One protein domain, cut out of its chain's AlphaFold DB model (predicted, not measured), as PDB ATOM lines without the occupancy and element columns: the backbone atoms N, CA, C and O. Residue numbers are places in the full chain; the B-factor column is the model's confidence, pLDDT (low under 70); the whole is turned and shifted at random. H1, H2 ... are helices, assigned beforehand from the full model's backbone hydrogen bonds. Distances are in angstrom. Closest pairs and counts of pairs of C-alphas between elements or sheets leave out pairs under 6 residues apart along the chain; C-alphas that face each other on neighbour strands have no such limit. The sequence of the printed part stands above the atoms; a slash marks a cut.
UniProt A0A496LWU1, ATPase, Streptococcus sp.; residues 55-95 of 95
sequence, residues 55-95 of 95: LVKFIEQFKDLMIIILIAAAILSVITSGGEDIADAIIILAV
ATOM      1  N   LEU A  55     125.416 121.648  98.506       93.31
ATOM      2  CA  LEU A  55     126.036 120.952  99.631       93.31
ATOM      3  C   LEU A  55     127.534 121.263  99.746       93.31
ATOM      4  O   LEU A  55     128.020 121.518 100.843       93.31
ATOM      5  N   VAL A  56     128.263 121.295  98.625       92.31
ATOM      6  CA  VAL A  56     129.689 121.665  98.627       92.31
ATOM      7  C   VAL A  56     129.863 123.100  99.119       92.31
ATOM      8  O   VAL A  56     130.695 123.341  99.989       92.31
ATOM      9  N   LYS A  57     129.038 124.038  98.639       90.75
ATOM     10  CA  LYS A  57     129.069 125.436  99.097       90.75
ATOM     11  C   LYS A  57     128.785 125.563 100.596       90.75
ATOM     12  O   LYS A  57     129.464 126.331 101.264       90.75
ATOM     13  N   PHE A  58     127.825 124.799 101.121       91.62
ATOM     14  CA  PHE A  58     127.505 124.776 102.550       91.62
ATOM     15  C   PHE A  58     128.688 124.289 103.396       91.62
ATOM     16  O   PHE A  58     129.062 124.948 104.359       91.62
ATOM     17  N   ILE A  59     129.335 123.187 103.006       93.00
ATOM     18  CA  ILE A  59     130.509 122.669 103.727       93.00
ATOM     19  C   ILE A  59     131.705 123.627 103.634       93.00
ATOM     20  O   ILE A  59     132.477 123.746 104.583       93.00
ATOM     21  N   GLU A  60     131.863 124.341 102.519       92.50
ATOM     22  CA  GLU A  60     132.914 125.352 102.376       92.50
ATOM     23  C   GLU A  60     132.759 126.532 103.339       92.50
ATOM     24  O   GLU A  60     133.777 127.081 103.750       92.50
ATOM     25  N   GLN A  61     131.540 126.875 103.775       90.44
ATOM     26  CA  GLN A  61     131.332 127.924 104.786       90.44
ATOM     27  C   GLN A  61     131.977 127.569 106.131       90.44
ATOM     28  O   GLN A  61     132.527 128.438 106.792       90.44
ATOM     29  N   PHE A  62     132.019 126.291 106.518       91.31
ATOM     30  CA  PHE A  62     132.688 125.875 107.761       91.31
ATOM     31  C   PHE A  62     134.217 125.973 107.698       91.31
ATOM     32  O   PHE A  62     134.882 125.801 108.717       91.31
ATOM     33  N   LYS A  63     134.788 126.222 106.513       92.50
ATOM     34  CA  LYS A  63     136.218 126.516 106.342       92.50
ATOM     35  C   LYS A  63     136.515 128.012 106.416       92.50
ATOM     36  O   LYS A  63     137.685 128.386 106.423       92.50
ATOM     37  N   ASP A  64     135.485 128.851 106.432       94.81
ATOM     38  CA  ASP A  64     135.645 130.287 106.570       94.81
ATOM     39  C   ASP A  64     136.047 130.640 108.008       94.81
ATOM     40  O   ASP A  64     135.460 130.162 108.983       94.81
ATOM     41  N   LEU A  65     137.076 131.479 108.141       94.94
ATOM     42  CA  LEU A  65     137.634 131.852 109.437       94.94
ATOM     43  C   LEU A  65     136.597 132.547 110.328       94.94
ATOM     44  O   LEU A  65     136.572 132.300 111.531       94.94
ATOM     45  N   MET A  66     135.737 133.391 109.752       93.31
ATOM     46  CA  MET A  66     134.712 134.115 110.498       93.31
ATOM     47  C   MET A  66     133.691 133.141 111.086       93.31
ATOM     48  O   MET A  66     133.387 133.224 112.272       93.31
ATOM     49  N   ILE A  67     133.236 132.161 110.300       93.38
ATOM     50  CA  ILE A  67     132.304 131.123 110.766       93.38
ATOM     51  C   ILE A  67     132.921 130.297 111.897       93.38
ATOM     52  O   ILE A  67     132.266 130.046 112.908       93.38
ATOM     53  N   ILE A  68     134.193 129.915 111.774       94.69
ATOM     54  CA  ILE A  68     134.905 129.188 112.834       94.69
ATOM     55  C   ILE A  68     134.955 130.018 114.126       94.69
ATOM     56  O   ILE A  68     134.726 129.479 115.209       94.69
ATOM     57  N   ILE A  69     135.212 131.326 114.023       94.88
ATOM     58  CA  ILE A  69     135.220 132.237 115.175       94.88
ATOM     59  C   ILE A  69     133.831 132.319 115.822       94.88
ATOM     60  O   ILE A  69     133.740 132.230 117.044       94.88
ATOM     61  N   LEU A  70     132.758 132.436 115.034       93.88
ATOM     62  CA  LEU A  70     131.384 132.493 115.550       93.88
ATOM     63  C   LEU A  70     130.989 131.193 116.258       93.88
ATOM     64  O   LEU A  70     130.438 131.235 117.356       93.88
ATOM     65  N   ILE A  71     131.337 130.039 115.684       94.31
ATOM     66  CA  ILE A  71     131.112 128.734 116.319       94.31
ATOM     67  C   ILE A  71     131.877 128.648 117.646       94.31
ATOM     68  O   ILE A  71     131.305 128.245 118.657       94.31
ATOM     69  N   ALA A  72     133.150 129.055 117.675       95.31
ATOM     70  CA  ALA A  72     133.943 129.056 118.902       95.31
ATOM     71  C   ALA A  72     133.354 129.998 119.967       95.31
ATOM     72  O   ALA A  72     133.237 129.608 121.127       95.31
ATOM     73  N   ALA A  73     132.937 131.206 119.582       94.25
ATOM     74  CA  ALA A  73     132.300 132.168 120.477       94.25
ATOM     75  C   ALA A  73     130.968 131.642 121.037       94.25
ATOM     76  O   ALA A  73     130.736 131.740 122.240       94.25
ATOM     77  N   ALA A  74     130.135 131.017 120.198       93.69
ATOM     78  CA  ALA A  74     128.887 130.392 120.624       93.69
ATOM     79  C   ALA A  74     129.136 129.246 121.620       93.69
ATOM     80  O   ALA A  74     128.476 129.176 122.655       93.69
ATOM     81  N   ILE A  75     130.131 128.385 121.367       94.12
ATOM     82  CA  ILE A  75     130.517 127.308 122.296       94.12
ATOM     83  C   ILE A  75     130.983 127.886 123.638       94.12
ATOM     84  O   ILE A  75     130.541 127.431 124.693       94.12
ATOM     85  N   LEU A  76     131.854 128.898 123.616       94.44
ATOM     86  CA  LEU A  76     132.350 129.546 124.832       94.44
ATOM     87  C   LEU A  76     131.229 130.229 125.622       94.44
ATOM     88  O   LEU A  76     131.231 130.158 126.850       94.44
ATOM     89  N   SER A  77     130.269 130.849 124.933       92.19
ATOM     90  CA  SER A  77     129.085 131.458 125.545       92.19
ATOM     91  C   SER A  77     128.267 130.419 126.315       92.19
ATOM     92  O   SER A  77     128.056 130.600 127.510       92.19
ATOM     93  N   VAL A  78     127.930 129.282 125.689       93.00
ATOM     94  CA  VAL A  78     127.176 128.194 126.346       93.00
ATOM     95  C   VAL A  78     127.927 127.622 127.551       93.00
ATOM     96  O   VAL A  78     127.327 127.358 128.589       93.00
ATOM     97  N   ILE A  79     129.245 127.430 127.435       93.44
ATOM     98  CA  ILE A  79     130.065 126.923 128.545       93.44
ATOM     99  C   ILE A  79     130.078 127.923 129.708       93.44
ATOM    100  O   ILE A  79     129.977 127.523 130.866       93.44
ATOM    101  N   THR A  80     130.189 129.218 129.409       89.06
ATOM    102  CA  THR A  80     130.268 130.277 130.425       89.06
ATOM    103  C   THR A  80     128.919 130.521 131.102       89.06
ATOM    104  O   THR A  80     128.889 130.787 132.300       89.06
ATOM    105  N   SER A  81     127.807 130.377 130.373       86.94
ATOM    106  CA  SER A  81     126.449 130.498 130.919       86.94
ATOM    107  C   SER A  81     125.966 129.242 131.654       86.94
ATOM    108  O   SER A  81     124.827 129.198 132.114       86.94
ATOM    109  N   GLY A  82     126.794 128.192 131.743       82.31
ATOM    110  CA  GLY A  82     126.400 126.910 132.334       82.31
ATOM    111  C   GLY A  82     125.280 126.196 131.566       82.31
ATOM    112  O   GLY A  82     124.681 125.262 132.092       82.31
ATOM    113  N   GLY A  83     124.985 126.631 130.336       77.00
ATOM    114  CA  GLY A  83     123.870 126.139 129.530       77.00
ATOM    115  C   GLY A  83     122.484 126.610 129.981       77.00
ATOM    116  O   GLY A  83     121.496 126.154 129.410       77.00
ATOM    117  N   GLU A  84     122.390 127.502 130.973       75.94
ATOM    118  CA  GLU A  84     121.104 128.027 131.456       75.94
ATOM    119  C   GLU A  84     120.536 129.103 130.523       75.94
ATOM    120  O   GLU A  84     119.324 129.169 130.320       75.94
ATOM    121  N   ASP A  85     121.419 129.894 129.905       80.19
ATOM    122  CA  ASP A  85     121.062 130.900 128.908       80.19
ATOM    123  C   ASP A  85     121.813 130.643 127.595       80.19
ATOM    124  O   ASP A  85     123.042 130.741 127.519       80.19
ATOM    125  N   ILE A  86     121.059 130.266 126.561       90.56
ATOM    126  CA  ILE A  86     121.564 130.019 125.203       90.56
ATOM    127  C   ILE A  86     121.211 131.155 124.235       90.56
ATOM    128  O   ILE A  86     121.514 131.045 123.045       90.56
ATOM    129  N   ALA A  87     120.560 132.228 124.705       90.88
ATOM    130  CA  ALA A  87     120.140 133.332 123.848       90.88
ATOM    131  C   ALA A  87     121.343 133.980 123.151       90.88
ATOM    132  O   ALA A  87     121.314 134.174 121.936       90.88
ATOM    133  N   ASP A  88     122.433 134.202 123.886       88.75
ATOM    134  CA  ASP A  88     123.678 134.761 123.351       88.75
ATOM    135  C   ASP A  88     124.283 133.884 122.246       88.75
ATOM    136  O   ASP A  88     124.676 134.383 121.192       88.75
ATOM    137  N   ALA A  89     124.301 132.563 122.434       91.31
ATOM    138  CA  ALA A  89     124.809 131.629 121.434       91.31
ATOM    139  C   ALA A  89     123.955 131.628 120.153       91.31
ATOM    140  O   ALA A  89     124.497 131.564 119.049       91.31
ATOM    141  N   ILE A  90     122.629 131.740 120.287       91.94
ATOM    142  CA  ILE A  90     121.711 131.856 119.145       91.94
ATOM    143  C   ILE A  90     121.932 133.182 118.413       91.94
ATOM    144  O   ILE A  90     121.987 133.186 117.186       91.94
ATOM    145  N   ILE A  91     122.094 134.290 119.143       91.88
ATOM    146  CA  ILE A  91     122.364 135.608 118.556       91.88
ATOM    147  C   ILE A  91     123.675 135.575 117.761       91.88
ATOM    148  O   ILE A  91     123.694 136.026 116.622       91.88
ATOM    149  N   ILE A  92     124.743 134.991 118.311       92.00
ATOM    150  CA  ILE A  92     126.048 134.875 117.636       92.00
ATOM    151  C   ILE A  92     125.953 134.058 116.336       92.00
ATOM    152  O   ILE A  92     126.627 134.391 115.365       92.00
ATOM    153  N   LEU A  93     125.132 133.003 116.295       90.44
ATOM    154  CA  LEU A  93     124.969 132.143 115.112       90.44
ATOM    155  C   LEU A  93     123.990 132.686 114.060       90.44
ATOM    156  O   LEU A  93     124.016 132.223 112.922       90.44
ATOM    157  N   ALA A  94     123.093 133.599 114.439       88.31
ATOM    158  CA  ALA A  94     122.078 134.163 113.548       88.31
ATOM    159  C   ALA A  94     122.562 135.385 112.745       88.31
ATOM    160  O   ALA A  94     121.858 135.815 111.827       88.31
ATOM    161  N   VAL A  95     123.710 135.957 113.125       79.62
ATOM    162  CA  VAL A  95     124.358 137.116 112.483       79.62
ATOM    163  C   VAL A  95     125.159 136.711 111.245       79.62
ATOM    164  O   VAL A  95     125.605 135.546 111.164       79.62
TER     165      VAL A  95
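What this domain is: This is residues 55 to 95 of the 95 residues of the protein "ATPase" of Streptococcus sp. (UniProt A0A496LWU1). A long helix, H2, and a shorter one, H3, make a helical hairpin, with H3 folded back side by side with H2 and running the opposite way at a shallow tilt of 11 degrees. A third, short helix, H1, sticks out with residues 55 to 61 beyond the first residues of H2, turned well away from its line, and makes one end of the long axis. The printed part has 41 residues with three named helices in the order H1, H2, H3 and no named strand; the class is all helix. The whole is loose, with a radius of gyration of the C-alphas of 11.5 A, and its C-alphas span 35 by 14 by 14 A, H1 included in the length.

Where its parts are: H2, the longest helix, has 16 residues, Leu 65 to Thr 80. It measures 22.3 A from its first C-alpha at (137.634, 131.852, 109.437) to its last at (130.268, 130.277, 130.425). H3 covers the 8 residues Ala 87 to Ala 94, is 10.5 A long from first to last C-alpha, and ends with C-alpha 94 at (122.078, 134.163, 113.548). H1 covers the 7 residues Leu 55 to Gln 61, is 10.2 A long, and begins with C-alpha 55 at (126.036, 120.952, 99.631).

How they stand to each other: H2 and H3 touch, with 14 pairs of C-alphas within 8 A. Their closest C-alphas are those of Ala 74 and Ala 89, 4.3 A apart, and their centres are 9.3 A apart. They run opposite ways at a shallow tilt of 11 degrees. H1 and H2 are close but not clearly touching: the one pair of C-alphas within 8 A is that of Gln 61 and Ile 67, 6.9 A apart. Their lines are about perpendicular, at 74 degrees, and their centres are 19.0 A apart. H1 and H3 are apart. H1 touches no helix and stands free over residues 55 to 61. In H1, H2 and H3 every pair of backbone O of residue i and N of residue i+4 is within hydrogen-bond range.

The domain as a whole: The outline is a rod, and the two C-alphas farthest apart are those of Val 56 and Glu 84, at 34.5 A. The C-alphas of Leu 55 and Val 95, the first and last printed residues, are 20.7 A apart; Val 95 is also the chain's last residue. The link from H1 to H2, of 3 residues, is tight, and the link from H2 to H3, of 6 residues, is short; no link is long. The printed part has no cut. The mean pLDDT of the printed part is 90.7, and no printed residue is under 70.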